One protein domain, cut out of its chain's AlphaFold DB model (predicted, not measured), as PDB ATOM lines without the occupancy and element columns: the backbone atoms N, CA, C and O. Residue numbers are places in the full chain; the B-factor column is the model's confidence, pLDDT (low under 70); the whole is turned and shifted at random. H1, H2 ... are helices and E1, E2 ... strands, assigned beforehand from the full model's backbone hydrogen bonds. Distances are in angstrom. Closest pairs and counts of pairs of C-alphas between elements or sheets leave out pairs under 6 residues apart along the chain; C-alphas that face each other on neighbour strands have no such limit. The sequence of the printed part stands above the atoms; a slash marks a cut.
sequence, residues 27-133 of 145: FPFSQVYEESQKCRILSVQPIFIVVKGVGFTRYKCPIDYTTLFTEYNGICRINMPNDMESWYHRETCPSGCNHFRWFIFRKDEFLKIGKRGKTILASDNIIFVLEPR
ATOM      1  N   PHE A  27      67.498 155.696  56.207       76.62
ATOM      2  CA  PHE A  27      67.156 155.604  57.628       76.62
ATOM      3  C   PHE A  27      67.063 157.021  58.216       76.62
ATOM      4  O   PHE A  27      67.944 157.833  57.929       76.62
ATOM      5  N   PRO A  28      66.061 157.345  59.050       82.31
ATOM      6  CA  PRO A  28      66.067 158.581  59.824       82.31
ATOM      7  C   PRO A  28      67.336 158.683  60.675       82.31
ATOM      8  O   PRO A  28      67.755 157.694  61.280       82.31
ATOM      9  N   PHE A  29      67.926 159.879  60.770       82.56
ATOM     10  CA  PHE A  29      69.137 160.096  61.573       82.56
ATOM     11  C   PHE A  29      68.972 159.602  63.017       82.56
ATOM     12  O   PHE A  29      69.865 158.940  63.532       82.56
ATOM     13  N   SER A  30      67.818 159.864  63.642       84.81
ATOM     14  CA  SER A  30      67.506 159.391  64.995       84.81
ATOM     15  C   SER A  30      67.602 157.870  65.111       84.81
ATOM     16  O   SER A  30      68.276 157.372  66.006       84.81
ATOM     17  N   GLN A  31      67.026 157.134  64.156       88.44
ATOM     18  CA  GLN A  31      67.106 155.675  64.118       88.44
ATOM     19  C   GLN A  31      68.557 155.198  63.975       88.44
ATOM     20  O   GLN A  31      68.990 154.303  64.698       88.44
ATOM     21  N   VAL A  32      69.324 155.793  63.055       87.38
ATOM     22  CA  VAL A  32      70.742 155.443  62.876       87.38
ATOM     23  C   VAL A  32      71.522 155.710  64.159       87.38
ATOM     24  O   VAL A  32      72.300 154.862  64.593       87.38
ATOM     25  N   TYR A  33      71.306 156.873  64.772       89.06
ATOM     26  CA  TYR A  33      71.966 157.266  66.005       89.06
ATOM     27  C   TYR A  33      71.647 156.277  67.129       89.06
ATOM     28  O   TYR A  33      72.575 155.723  67.708       89.06
ATOM     29  N   GLU A  34      70.374 155.970  67.381       91.88
ATOM     30  CA  GLU A  34      69.948 155.003  68.399       91.88
ATOM     31  C   GLU A  34      70.571 153.617  68.189       91.88
ATOM     32  O   GLU A  34      71.143 153.042  69.116       91.88
ATOM     33  N   GLU A  35      70.517 153.088  66.965       93.56
ATOM     34  CA  GLU A  35      71.087 151.779  66.629       93.56
ATOM     35  C   GLU A  35      72.618 151.768  66.802       93.56
ATOM     36  O   GLU A  35      73.175 150.795  67.312       93.56
ATOM     37  N   SER A  36      73.293 152.877  66.485       92.25
ATOM     38  CA  SER A  36      74.750 153.025  66.605       92.25
ATOM     39  C   SER A  36      75.278 152.958  68.046       92.25
ATOM     40  O   SER A  36      76.473 152.728  68.254       92.25
ATOM     41  N   GLN A  37      74.407 153.155  69.044       94.12
ATOM     42  CA  GLN A  37      74.761 153.140  70.469       94.12
ATOM     43  C   GLN A  37      74.615 151.760  71.129       94.12
ATOM     44  O   GLN A  37      74.951 151.601  72.307       94.12
ATOM     45  N   LYS A  38      74.115 150.763  70.390       95.50
ATOM     46  CA  LYS A  38      73.798 149.424  70.909       95.50
ATOM     47  C   LYS A  38      74.302 148.290  70.012       95.50
ATOM     48  O   LYS A  38      73.731 147.204  69.984       95.50
ATOM     49  N   CYS A  39      75.376 148.533  69.270       95.75
ATOM     50  CA  CYS A  39      75.929 147.545  68.356       95.75
ATOM     51  C   CYS A  39      76.706 146.437  69.081       95.75
ATOM     52  O   CYS A  39      77.159 146.594  70.211       95.75
ATOM     53  N   ARG A  40      76.961 145.337  68.378       95.56
ATOM     54  CA  ARG A  40      77.933 144.297  68.732       95.56
ATOM     55  C   ARG A  40      78.932 144.117  67.601       95.56
ATOM     56  O   ARG A  40      78.595 144.334  66.437       95.56
ATOM     57  N   ILE A  41      80.148 143.703  67.936       94.00
ATOM     58  CA  ILE A  41      81.177 143.402  66.939       94.00
ATOM     59  C   ILE A  41      80.843 142.076  66.256       94.00
ATOM     60  O   ILE A  41      80.731 141.053  66.925       94.00
ATOM     61  N   LEU A  42      80.733 142.088  64.928       91.94
ATOM     62  CA  LEU A  42      80.738 140.865  64.120       91.94
ATOM     63  C   LEU A  42      82.140 140.554  63.593       91.94
ATOM     64  O   LEU A  42      82.542 139.398  63.523       91.94
ATOM     65  N   SER A  43      82.889 141.587  63.207       90.94
ATOM     66  CA  SER A  43      84.259 141.444  62.714       90.94
ATOM     67  C   SER A  43      85.029 142.750  62.869       90.94
ATOM     68  O   SER A  43      84.479 143.821  62.619       90.94
ATOM     69  N   VAL A  44      86.307 142.672  63.243       90.81
ATOM     70  CA  VAL A  44      87.239 143.808  63.302       90.81
ATOM     71  C   VAL A  44      88.594 143.360  62.766       90.81
ATOM     72  O   VAL A  44      89.168 142.385  63.245       90.81
ATOM     73  N   GLN A  45      89.131 144.091  61.789       87.62
ATOM     74  CA  GLN A  45      90.502 143.900  61.321       87.62
ATOM     75  C   GLN A  45      91.508 144.535  62.299       87.62
ATOM     76  O   GLN A  45      91.240 145.614  62.832       87.62
ATOM     77  N   PRO A  46      92.707 143.949  62.475       85.25
ATOM     78  CA  PRO A  46      93.713 144.406  63.442       85.25
ATOM     79  C   PRO A  46      94.475 145.679  63.013       85.25
ATOM     80  O   PRO A  46      95.601 145.902  63.438       85.25
ATOM     81  N   ILE A  47      93.888 146.517  62.152       88.75
ATOM     82  CA  ILE A  47      94.540 147.719  61.602       88.75
ATOM     83  C   ILE A  47      94.359 148.973  62.471       88.75
ATOM     84  O   ILE A  47      94.981 150.001  62.209       88.75
ATOM     85  N   PHE A  48      93.458 148.926  63.451       92.38
ATOM     86  CA  PHE A  48      93.136 150.071  64.297       92.38
ATOM     87  C   PHE A  48      94.057 150.142  65.505       92.38
ATOM     88  O   PHE A  48      94.511 149.122  66.021       92.38
ATOM     89  N   ILE A  49      94.270 151.355  66.011       95.06
ATOM     90  CA  ILE A  49      94.929 151.530  67.303       95.06
ATOM     91  C   ILE A  49      93.928 151.122  68.385       95.06
ATOM     92  O   ILE A  49      92.863 151.729  68.515       95.06
ATOM     93  N   VAL A  50      94.273 150.092  69.159       95.81
ATOM     94  CA  VAL A  50      93.420 149.541  70.217       95.81
ATOM     95  C   VAL A  50      93.931 149.996  71.579       95.81
ATOM     96  O   VAL A  50      95.064 149.705  71.953       95.81
ATOM     97  N   VAL A  51      93.078 150.679  72.342       96.31
ATOM     98  CA  VAL A  51      93.367 151.088  73.725       96.31
ATOM     99  C   VAL A  51      92.415 150.358  74.663       96.31
ATOM    100  O   VAL A  51      91.201 150.550  74.580       96.31
ATOM    101  N   LYS A  52      92.964 149.536  75.559       95.62
ATOM    102  CA  LYS A  52      92.199 148.760  76.544       95.62
ATOM    103  C   LYS A  52      92.230 149.448  77.908       95.62
ATOM    104  O   LYS A  52      93.278 149.928  78.332       95.62
ATOM    105  N   GLY A  53      91.088 149.479  78.583       92.38
ATOM    106  CA  GLY A  53      90.941 149.930  79.964       92.38
ATOM    107  C   GLY A  53      89.989 149.019  80.734       92.38
ATOM    108  O   GLY A  53      89.523 148.006  80.214       92.38
ATOM    109  N   VAL A  54      89.687 149.368  81.985       93.38
ATOM    110  CA  VAL A  54      88.797 148.557  82.831       93.38
ATOM    111  C   VAL A  54      87.379 148.574  82.250       93.38
ATOM    112  O   VAL A  54      86.690 149.591  82.289       93.38
ATOM    113  N   GLY A  55      86.962 147.444  81.675       87.62
ATOM    114  CA  GLY A  55      85.631 147.248  81.092       87.62
ATOM    115  C   GLY A  55      85.412 147.874  79.712       87.62
ATOM    116  O   GLY A  55      84.335 147.688  79.150       87.62
ATOM    117  N   PHE A  56      86.398 148.581  79.141       94.44
ATOM    118  CA  PHE A  56      86.262 149.209  77.822       94.44
ATOM    119  C   PHE A  56      87.431 148.939  76.869       94.44
ATOM    120  O   PHE A  56      88.591 148.859  77.278       94.44
ATOM    121  N   THR A  57      87.120 148.936  75.571       96.44
ATOM    122  CA  THR A  57      88.088 148.932  74.468       96.44
ATOM    123  C   THR A  57      87.762 150.068  73.501       96.44
ATOM    124  O   THR A  57      86.648 150.158  72.990       96.44
ATOM    125  N   ARG A  58      88.726 150.954  73.227       95.88
ATOM    126  CA  ARG A  58      88.589 152.023  72.223       95.88
ATOM    127  C   ARG A  58      89.336 151.647  70.954       95.88
ATOM    128  O   ARG A  58      90.514 151.300  71.022       95.88
ATOM    129  N   TYR A  59      88.668 151.806  69.818       95.44
ATOM    130  CA  TYR A  59      89.245 151.601  68.495       95.44
ATOM    131  C   TYR A  59      89.440 152.959  67.838       95.44
ATOM    132  O   TYR A  59      88.483 153.711  67.642       95.44
ATOM    133  N   LYS A  60      90.691 153.296  67.540       94.38
ATOM    134  CA  LYS A  60      91.068 154.590  66.979       94.38
ATOM    135  C   LYS A  60      91.567 154.447  65.550       94.38
ATOM    136  O   LYS A  60      92.217 153.462  65.190       94.38
ATOM    137  N   CYS A  61      91.286 155.471  64.757       92.50
ATOM    138  CA  CYS A  61      91.898 155.659  63.454       92.50
ATOM    139  C   CYS A  61      93.431 155.685  63.605       92.50
ATOM    140  O   CYS A  61      93.930 156.418  64.461       92.50
ATOM    141  N   PRO A  62      94.189 154.935  62.788       89.81
ATOM    142  CA  PRO A  62      95.649 154.932  62.856       89.81
ATOM    143  C   PRO A  62      96.309 156.223  62.344       89.81
ATOM    144  O   PRO A  62      97.509 156.381  62.521       89.81
ATOM    145  N   ILE A  63      95.555 157.124  61.700       89.81
ATOM    146  CA  ILE A  63      96.097 158.337  61.068       89.81
ATOM    147  C   ILE A  63      95.783 159.590  61.895       89.81
ATOM    148  O   ILE A  63      96.686 160.332  62.259       89.81
ATOM    149  N   ASP A  64      94.507 159.830  62.209       88.00
ATOM    150  CA  ASP A  64      94.061 161.033  62.938       88.00
ATOM    151  C   ASP A  64      93.806 160.792  64.437       88.00
ATOM    152  O   ASP A  64      93.429 161.718  65.149       88.00
ATOM    153  N   TYR A  65      93.997 159.559  64.926       87.44
ATOM    154  CA  TYR A  65      93.791 159.154  66.326       87.44
ATOM    155  C   TYR A  65      92.377 159.398  66.876       87.44
ATOM    156  O   TYR A  65      92.141 159.264  68.085       87.44
ATOM    157  N   THR A  66      91.415 159.678  65.999       90.56
ATOM    158  CA  THR A  66      90.007 159.829  66.351       90.56
ATOM    159  C   THR A  66      89.439 158.488  66.787       90.56
ATOM    160  O   THR A  66      89.689 157.452  66.163       90.56
ATOM    161  N   THR A  67      88.640 158.498  67.851       93.44
ATOM    162  CA  THR A  67      87.896 157.315  68.291       93.44
ATOM    163  C   THR A  67      86.799 156.999  67.278       93.44
ATOM    164  O   THR A  67      85.930 157.828  67.028       93.44
ATOM    165  N   LEU A  68      86.836 155.798  66.709       94.19
ATOM    166  CA  LEU A  68      85.876 155.320  65.713       94.19
ATOM    167  C   LEU A  68      84.638 154.737  66.399       94.19
ATOM    168  O   LEU A  68      83.504 155.057  66.050       94.19
ATOM    169  N   PHE A  69      84.873 153.893  67.402       95.31
ATOM    170  CA  PHE A  69      83.856 153.327  68.277       95.31
ATOM    171  C   PHE A  69      84.498 152.859  69.588       95.31
ATOM    172  O   PHE A  69      85.715 152.653  69.679       95.31
ATOM    173  N   THR A  70      83.671 152.721  70.621       96.50
ATOM    174  CA  THR A  70      84.070 152.192  71.930       96.50
ATOM    175  C   THR A  70      83.219 150.982  72.260       96.50
ATOM    176  O   THR A  70      81.999 151.046  72.163       96.50
ATOM    177  N   GLU A  71      83.857 149.902  72.677       96.25
ATOM    178  CA  GLU A  71      83.208 148.740  73.262       96.25
ATOM    179  C   GLU A  71      83.220 148.869  74.788       96.25
ATOM    180  O   GLU A  71      84.269 149.146  75.370       96.25
ATOM    181  N   TYR A  72      82.074 148.668  75.433       96.25
ATOM    182  CA  TYR A  72      81.932 148.582  76.884       96.25
ATOM    183  C   TYR A  72      81.012 147.415  77.232       96.25
ATOM    184  O   TYR A  72      79.864 147.390  76.791       96.25
ATOM    185  N   ASN A  73      81.514 146.441  77.997       91.88
ATOM    186  CA  ASN A  73      80.776 145.222  78.363       91.88
ATOM    187  C   ASN A  73      80.087 144.530  77.161       91.88
ATOM    188  O   ASN A  73      78.920 144.151  77.231       91.88
ATOM    189  N   GLY A  74      80.794 144.408  76.029       90.38
ATOM    190  CA  GLY A  74      80.291 143.772  74.802       90.38
ATOM    191  C   GLY A  74      79.328 144.623  73.961       90.38
ATOM    192  O   GLY A  74      78.888 144.175  72.902       90.38
ATOM    193  N   ILE A  75      79.009 145.848  74.395       95.81
ATOM    194  CA  ILE A  75      78.195 146.807  73.638       95.81
ATOM    195  C   ILE A  75      79.109 147.846  72.992       95.81
ATOM    196  O   ILE A  75      79.892 148.516  73.662       95.81
ATOM    197  N   CYS A  76      78.987 148.004  71.681       96.38
ATOM    198  CA  CYS A  76      79.711 148.978  70.882       96.38
ATOM    199  C   CYS A  76      78.884 150.236  70.638       96.38
ATOM    200  O   CYS A  76      77.748 150.172  70.171       96.38
ATOM    201  N   ARG A  77      79.517 151.382  70.885       95.31
ATOM    202  CA  ARG A  77      79.006 152.719  70.586       95.31
ATOM    203  C   ARG A  77      79.857 153.353  69.503       95.31
ATOM    204  O   ARG A  77      81.047 153.603  69.722       95.31
ATOM    205  N   ILE A  78      79.261 153.593  68.344       93.94
ATOM    206  CA  ILE A  78      79.920 154.280  67.235       93.94
ATOM    207  C   ILE A  78      79.991 155.773  67.553       93.94
ATOM    208  O   ILE A  78      79.017 156.374  68.003       93.94
ATOM    209  N   ASN A  79      81.152 156.381  67.315       91.19
ATOM    210  CA  ASN A  79      81.343 157.812  67.514       91.19
ATOM    211  C   ASN A  79      80.843 158.593  66.288       91.19
ATOM    212  O   ASN A  79      81.631 158.928  65.404       91.19
ATOM    213  N   MET A  80      79.536 158.832  66.205       84.81
ATOM    214  CA  MET A  80      78.904 159.576  65.110       84.81
ATOM    215  C   MET A  80      78.742 161.074  65.423       84.81
ATOM    216  O   MET A  80      78.700 161.446  66.601       84.81
ATOM    217  N   PRO A  81      78.606 161.934  64.392       79.81
ATOM    218  CA  PRO A  81      78.132 163.302  64.564       79.81
ATOM    219  C   PRO A  81      76.766 163.298  65.248       79.81
ATOM    220  O   PRO A  81      75.965 162.387  65.033       79.81
ATOM    221  N   ASN A  82      76.513 164.300  66.083       72.31
ATOM    222  CA  ASN A  82      75.275 164.438  66.849       72.31
ATOM    223  C   ASN A  82      74.178 165.211  66.099       72.31
ATOM    224  O   ASN A  82      73.074 165.338  66.622       72.31
ATOM    225  N   ASP A  83      74.458 165.703  64.892       79.25
ATOM    226  CA  ASP A  83      73.527 166.477  64.084       79.25
ATOM    227  C   ASP A  83      73.322 165.882  62.677       79.25
ATOM    228  O   ASP A  83      74.186 165.216  62.094       79.25
ATOM    229  N   MET A  84      72.129 166.134  62.141       72.38
ATOM    230  CA  MET A  84      71.661 165.594  60.867       72.38
ATOM    231  C   MET A  84      72.419 166.177  59.663       72.38
ATOM    232  O   MET A  84      72.617 165.480  58.671       72.38
ATOM    233  N   GLU A  85      72.861 167.432  59.740       71.12
ATOM    234  CA  GLU A  85      73.570 168.122  58.659       71.12
ATOM    235  C   GLU A  85      74.964 167.510  58.453       71.12
ATOM    236  O   GLU A  85      75.299 167.051  57.357       71.12
ATOM    237  N   SER A  86      75.739 167.363  59.529       71.75
ATOM    238  CA  SER A  86      77.017 166.650  59.542       71.75
ATOM    239  C   SER A  86      76.879 165.208  59.070       71.75
ATOM    240  O   SER A  86      77.767 164.698  58.380       71.75
ATOM    241  N   TRP A  87      75.778 164.539  59.430       71.94
ATOM    242  CA  TRP A  87      75.470 163.212  58.914       71.94
ATOM    243  C   TRP A  87      75.250 163.230  57.399       71.94
ATOM    244  O   TRP A  87      75.908 162.452  56.716       71.94
ATOM    245  N   TYR A  88      74.430 164.125  56.848       66.00
ATOM    246  CA  TYR A  88      74.190 164.189  55.400       66.00
ATOM    247  C   TYR A  88      75.431 164.573  54.590       66.00
ATOM    248  O   TYR A  88      75.662 164.011  53.523       66.00
ATOM    249  N   HIS A  89      76.280 165.465  55.102       61.06
ATOM    250  CA  HIS A  89      77.514 165.847  54.406       61.06
ATOM    251  C   HIS A  89      78.588 164.750  54.402       61.06
ATOM    252  O   HIS A  89      79.544 164.817  53.623       61.06
ATOM    253  N   ARG A  90      78.482 163.760  55.298       62.56
ATOM    254  CA  ARG A  90      79.548 162.775  55.555       62.56
ATOM    255  C   ARG A  90      79.087 161.313  55.476       62.56
ATOM    256  O   ARG A  90      79.926 160.423  55.569       62.56
ATOM    257  N   GLU A  91      77.782 161.085  55.349       59.88
ATOM    258  CA  GLU A  91      77.022 159.826  55.397       59.88
ATOM    259  C   GLU A  91      77.639 158.727  56.261       59.88
ATOM    260  O   GLU A  91      77.963 157.626  55.825       59.88
ATOM    261  N   THR A  92      77.747 159.081  57.543       64.44
ATOM    262  CA  THR A  92      78.330 158.336  58.667       64.44
ATOM    263  C   THR A  92      79.852 158.212  58.688       64.44
ATOM    264  O   THR A  92      80.405 157.158  58.981       64.44
ATOM    265  N   CYS A  93      80.577 159.313  58.496       72.19
ATOM    266  CA  CYS A  93      81.937 159.386  59.037       72.19
ATOM    267  C   CYS A  93      81.914 159.419  60.574       72.19
ATOM    268  O   CYS A  93      81.034 160.060  61.152       72.19
ATOM    269  N   PRO A  94      82.906 158.815  61.244       79.12
ATOM    270  CA  PRO A  94      83.160 159.094  62.645       79.12
ATOM    271  C   PRO A  94      83.442 160.586  62.866       79.12
ATOM    272  O   PRO A  94      84.093 161.226  62.033       79.12
ATOM    273  N   SER A  95      82.987 161.140  63.988       80.12
ATOM    274  CA  SER A  95      83.185 162.555  64.329       80.12
ATOM    275  C   SER A  95      84.660 162.940  64.295       80.12
ATOM    276  O   SER A  95      85.436 162.452  65.108       80.12
ATOM    277  N   GLY A  96      85.045 163.819  63.364       75.81
ATOM    278  CA  GLY A  96      86.428 164.284  63.193       75.81
ATOM    279  C   GLY A  96      87.324 163.402  62.309       75.81
ATOM    280  O   GLY A  96      88.403 163.847  61.931       75.81
ATOM    281  N   CYS A  97      86.875 162.209  61.902       83.62
ATOM    282  CA  CYS A  97      87.657 161.314  61.049       83.62
ATOM    283  C   CYS A  97      87.297 161.489  59.567       83.62
ATOM    284  O   CYS A  97      86.151 161.290  59.163       83.62
ATOM    285  N   ASN A  98      88.294 161.799  58.734       80.69
ATOM    286  CA  ASN A  98      88.121 161.900  57.277       80.69
ATOM    287  C   ASN A  98      88.624 160.663  56.514       80.69
ATOM    288  O   ASN A  98      88.425 160.568  55.302       80.69
ATOM    289  N   HIS A  99      89.255 159.716  57.211       84.88
ATOM    290  CA  HIS A  99      89.901 158.540  56.622       84.88
ATOM    291  C   HIS A  99      88.969 157.343  56.472       84.88
ATOM    292  O   HIS A  99      89.198 156.501  55.608       84.88
ATOM    293  N   PHE A 100      87.928 157.262  57.297       85.38
ATOM    294  CA  PHE A 100      86.987 156.150  57.318       85.38
ATOM    295  C   PHE A 100      85.549 156.651  57.295       85.38
ATOM    296  O   PHE A 100      85.257 157.760  57.737       85.38
ATOM    297  N   ARG A 101      84.652 155.802  56.798       84.81
ATOM    298  CA  ARG A 101      83.207 156.034  56.770       84.81
ATOM    299  C   ARG A 101      82.457 154.741  57.050       84.81
ATOM    300  O   ARG A 101      82.881 153.671  56.609       84.81
ATOM    301  N   TRP A 102      81.352 154.849  57.767       87.44
ATOM    302  CA  TRP A 102      80.404 153.765  57.927       87.44
ATOM    303  C   TRP A 102      79.489 153.698  56.702       87.44
ATOM    304  O   TRP A 102      79.174 154.691  56.048       87.44
ATOM    305  N   PHE A 103      79.114 152.481  56.358       83.50
ATOM    306  CA  PHE A 103      78.053 152.157  55.428       83.50
ATOM    307  C   PHE A 103      76.984 151.419  56.211       83.50
ATOM    308  O   PHE A 103      77.303 150.579  57.052       83.50
ATOM    309  N   ILE A 104      75.730 151.744  55.939       84.31
ATOM    310  CA  ILE A 104      74.592 151.278  56.718       84.31
ATOM    311  C   ILE A 104      73.749 150.383  55.825       84.31
ATOM    312  O   ILE A 104      73.406 150.770  54.711       84.31
ATOM    313  N   PHE A 105      73.408 149.205  56.328       85.50
ATOM    314  CA  PHE A 105      72.558 148.241  55.640       85.50
ATOM    315  C   PHE A 105      71.468 147.752  56.584       85.50
ATOM    316  O   PHE A 105      71.702 147.627  57.790       85.50
ATOM    317  N   ARG A 106      70.299 147.400  56.042       86.62
ATOM    318  CA  ARG A 106      69.388 146.513  56.768       86.62
ATOM    319  C   ARG A 106      70.027 145.127  56.869       86.62
ATOM    320  O   ARG A 106      70.774 144.708  55.980       86.62
ATOM    321  N   LYS A 107      69.775 144.414  57.967       85.38
ATOM    322  CA  LYS A 107      70.376 143.087  58.205       85.38
ATOM    323  C   LYS A 107      70.067 142.065  57.110       85.38
ATOM    324  O   LYS A 107      70.954 141.323  56.696       85.38
ATOM    325  N   ASP A 108      68.818 142.015  56.673       82.44
ATOM    326  CA  ASP A 108      68.307 141.097  55.652       82.44
ATOM    327  C   ASP A 108      68.921 141.351  54.269       82.44
ATOM    328  O   ASP A 108      69.132 140.417  53.496       82.44
ATOM    329  N   GLU A 109      69.256 142.603  53.970       75.69
ATOM    330  CA  GLU A 109      69.961 142.978  52.748       75.69
ATOM    331  C   GLU A 109      71.446 142.655  52.832       75.69
ATOM    332  O   GLU A 109      71.991 142.082  51.895       75.69
ATOM    333  N   PHE A 110      72.099 142.961  53.959       79.31
ATOM    334  CA  PHE A 110      73.537 142.745  54.137       79.31
ATOM    335  C   PHE A 110      73.963 141.299  53.838       79.31
ATOM    336  O   PHE A 110      74.986 141.078  53.184       79.31
ATOM    337  N   LEU A 111      73.153 140.320  54.257       70.25
ATOM    338  CA  LEU A 111      73.395 138.896  54.004       70.25
ATOM    339  C   LEU A 111      73.450 138.545  52.507       70.25
ATOM    340  O   LEU A 111      74.101 137.572  52.140       70.25
ATOM    341  N   LYS A 112      72.818 139.345  51.640       64.62
ATOM    342  CA  LYS A 112      72.781 139.134  50.184       64.62
ATOM    343  C   LYS A 112      74.008 139.705  49.466       64.62
ATOM    344  O   LYS A 112      74.363 139.222  48.399       64.62
ATOM    345  N   ILE A 113      74.657 140.729  50.034       65.56
ATOM    346  CA  ILE A 113      75.680 141.540  49.338       65.56
ATOM    347  C   ILE A 113      77.119 141.082  49.624       65.56
ATOM    348  O   ILE A 113      78.051 141.555  48.979       65.56
ATOM    349  N   GLY A 114      77.331 140.197  50.605       59.81
ATOM    350  CA  GLY A 114      78.624 139.537  50.838       59.81
ATOM    351  C   GLY A 114      79.827 140.478  51.008       59.81
ATOM    352  O   GLY A 114      80.925 140.174  50.535       59.81
ATOM    353  N   LYS A 115      79.652 141.649  51.635       64.50
ATOM    354  CA  LYS A 115      80.714 142.669  51.681       64.50
ATOM    355  C   LYS A 115      81.821 142.359  52.693       64.50
ATOM    356  O   LYS A 115      81.573 141.980  53.835       64.50
ATOM    357  N   ARG A 116      83.062 142.626  52.269       66.50
ATOM    358  CA  ARG A 116      84.230 142.798  53.148       66.50
ATOM    359  C   ARG A 116      84.190 144.214  53.731       66.50
ATOM    360  O   ARG A 116      83.687 145.116  53.076       66.50
ATOM    361  N   GLY A 117      84.689 144.379  54.950       76.38
ATOM    362  CA  GLY A 117      84.828 145.668  55.629       76.38
ATOM    363  C   GLY A 117      85.972 145.623  56.637       76.38
ATOM    364  O   GLY A 117      86.407 144.540  57.042       76.38
ATOM    365  N   LYS A 118      86.487 146.787  57.046       85.00
ATOM    366  CA  LYS A 118      87.509 146.868  58.107       85.00
ATOM    367  C   LYS A 118      86.928 146.569  59.476       85.00
ATOM    368  O   LYS A 118      87.604 146.010  60.335       85.00
ATOM    369  N   THR A 119      85.678 146.946  59.687       91.38
ATOM    370  CA  THR A 119      84.912 146.591  60.877       91.38
ATOM    371  C   THR A 119      83.457 146.437  60.493       91.38
ATOM    372  O   THR A 119      82.949 147.219  59.700       91.38
ATOM    373  N   ILE A 120      82.797 145.431  61.052       92.50
ATOM    374  CA  ILE A 120      81.374 145.184  60.877       92.50
ATOM    375  C   ILE A 120      80.762 145.129  62.270       92.50
ATOM    376  O   ILE A 120      81.125 144.274  63.083       92.50
ATOM    377  N   LEU A 121      79.845 146.054  62.532       94.50
ATOM    378  CA  LEU A 121      79.071 146.130  63.760       94.50
ATOM    379  C   LEU A 121      77.598 145.905  63.431       94.50
ATOM    380  O   LEU A 121      77.105 146.421  62.433       94.50
ATOM    381  N   ALA A 122      76.887 145.158  64.263       93.75
ATOM    382  CA  ALA A 122      75.465 144.895  64.072       93.75
ATOM    383  C   ALA A 122      74.667 145.323  65.297       93.75
ATOM    384  O   ALA A 122      75.037 144.998  66.423       93.75
ATOM    385  N   SER A 123      73.570 146.027  65.063       94.50
ATOM    386  CA  SER A 123      72.573 146.371  66.070       94.50
ATOM    387  C   SER A 123      71.373 145.426  65.941       94.50
ATOM    388  O   SER A 123      71.564 144.289  65.511       94.50
ATOM    389  N   ASP A 124      70.150 145.827  66.295       90.69
ATOM    390  CA  ASP A 124      68.973 144.957  66.158       90.69
ATOM    391  C   ASP A 124      68.509 144.871  64.704       90.69
ATOM    392  O   ASP A 124      68.286 143.772  64.194       90.69
ATOM    393  N   ASN A 125      68.464 146.014  64.016       89.88
ATOM    394  CA  ASN A 125      67.897 146.134  62.669       89.88
ATOM    395  C   ASN A 125      68.937 146.474  61.593       89.88
ATOM    396  O   ASN A 125      68.704 146.248  60.403       89.88
ATOM    397  N   ILE A 126      70.081 147.018  62.007       90.19
ATOM    398  CA  ILE A 126      71.048 147.661  61.122       90.19
ATOM    399  C   ILE A 126      72.420 146.992  61.242       90.19
ATOM    400  O   ILE A 126      72.826 146.523  62.309       90.19
ATOM    401  N   ILE A 127      73.150 146.954  60.130       90.50
ATOM    402  CA  ILE A 127      74.570 146.613  60.082       90.50
ATOM    403  C   ILE A 127      75.362 147.832  59.623       90.50
ATOM    404  O   ILE A 127      75.070 148.433  58.590       90.50
ATOM    405  N   PHE A 128      76.394 148.155  60.395       90.94
ATOM    406  CA  PHE A 128      77.357 149.210  60.137       90.94
ATOM    407  C   PHE A 128      78.673 148.594  59.658       90.94
ATOM    408  O   PHE A 128      79.316 147.830  60.376       90.94
ATOM    409  N   VAL A 129      79.101 148.956  58.454       89.69
ATOM    410  CA  VAL A 129      80.346 148.490  57.836       89.69
ATOM    411  C   VAL A 129      81.313 149.660  57.705       89.69
ATOM    412  O   VAL A 129      81.041 150.605  56.973       89.69
ATOM    413  N   LEU A 130      82.443 149.610  58.404       89.81
ATOM    414  CA  LEU A 130      83.496 150.617  58.321       89.81
ATOM    415  C   LEU A 130      84.439 150.312  57.165       89.81
ATOM    416  O   LEU A 130      85.026 149.228  57.105       89.81
ATOM    417  N   GLU A 131      84.662 151.304  56.313       86.06
ATOM    418  CA  GLU A 131      85.598 151.212  55.195       86.06
ATOM    419  C   GLU A 131      86.458 152.477  55.076       86.06
ATOM    420  O   GLU A 131      86.010 153.569  55.452       86.06
ATOM    421  N   PRO A 132      87.694 152.371  54.546       82.94
ATOM    422  CA  PRO A 132      88.497 153.528  54.209       82.94
ATOM    423  C   PRO A 132      87.788 154.366  53.152       82.94
ATOM    424  O   PRO A 132      87.205 153.857  52.190       82.94
ATOM    425  N   ARG A 133      87.901 155.678  53.288       77.12
ATOM    426  CA  ARG A 133      87.455 156.616  52.274       77.12
ATOM    427  C   ARG A 133      88.369 156.474  51.055       77.12
ATOM    428  O   ARG A 133      89.531 156.868  51.093       77.12
TER     429      ARG A 133
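What this domain is: This is residues 27 to 133 of the 145 residues of an uncharacterized protein of Candidatus Methanodesulfokores washburnensis (UniProt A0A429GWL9). Two four-stranded sheets make a loose sandwich, only partly face to face with their strands crossed: E5 of the one comes near E1 and E7 of the other, while E2 and E3 lie away from that overlap. H1 packs over E8 beside E5, H3 packs on the opposite face of E8's sheet, and H2 lies at the periphery near H1. The printed part has 107 residues, in the order H1 E1 E2 E3 E4 E5 H2 E6 H3 E7 E8; both sheets, E1-E7-E8-E6 and E2-E3-E4-E5, are antiparallel, and the class is mixed, helices and strands. The whole is compact, with a radius of gyration of the C-alphas of 12.9 A and spans of 33 by 28 by 23 A.

Where its parts are: Find C-alpha 29 at (69.137, 160.096, 61.573), where H1, residues 29 to 36, begins. Next come E1, residues 40 to 44, E2, residues 49 to 53, 13.4 A long, and E3, residues 56 to 60, 13.0 A. E4, residues 67 to 72, spans 13.6 A, and E5 is residues 75 to 78. H2, residues 84 to 90, precedes E6, residues 100 to 106, which begins at (86.987, 156.150, 57.318) and runs 20.1 A. H3 is residues 107 to 113 and E7 residues 119 to 122; E8, residues 126 to 132, runs 19.7 A to C-alpha 132 at (88.497, 153.528, 54.209).

How they stand to each other: Begin with the sandwich, two sheets face to face, whose strands stand at 50 degrees. Look at the C-alphas of Arg 40 in E1 and Cys 76 in E5, the closest of these strands, 5.4 A apart. In the first sheet, find N 42 and O 120 of E1 and E7 at 2.9 A, N 121 and O 128 of the hairpin E7 and E8 at 2.8 A, and N 103 and O 129 of E6 and E8 at 2.8 A. E6, H3, E7 form a split strand-helix-strand unit, with E8 between its strands and a right-handed crossover. E2 E3 E4 E5 is a meander, each strand the antiparallel neighbour of the one before; N 51 and O 58 are 2.9 A apart, N 57 and O 71 2.9 A, N 70 and O 77 2.9 A. H1 lies over E8 at a height over the sheet of 9.6 A, on the opposite face from H3, and only grazes the second sheet with residues 33 to 36. The closest C-alphas of H3 and E8, Lys 107 and Ile 126, are 5.5 A apart. H2 is close to H1 but not clearly touching; C-alphas 29 and 84, their closest, are 6.1 A apart. Every O i to N i+4 pair is within hydrogen-bond range in H1 and H2; H3 has 1 of 3, and 3 of 4 O i to N i+3 pairs.

The domain as a whole: The C-alphas of Val 54 and Lys 112, the farthest apart, are 37.6 A from each other. The printed part has no cut and no long link. Mean pLDDT of the printed part is 85.6; residues 88 to 92 and 112 to 116 are under 70.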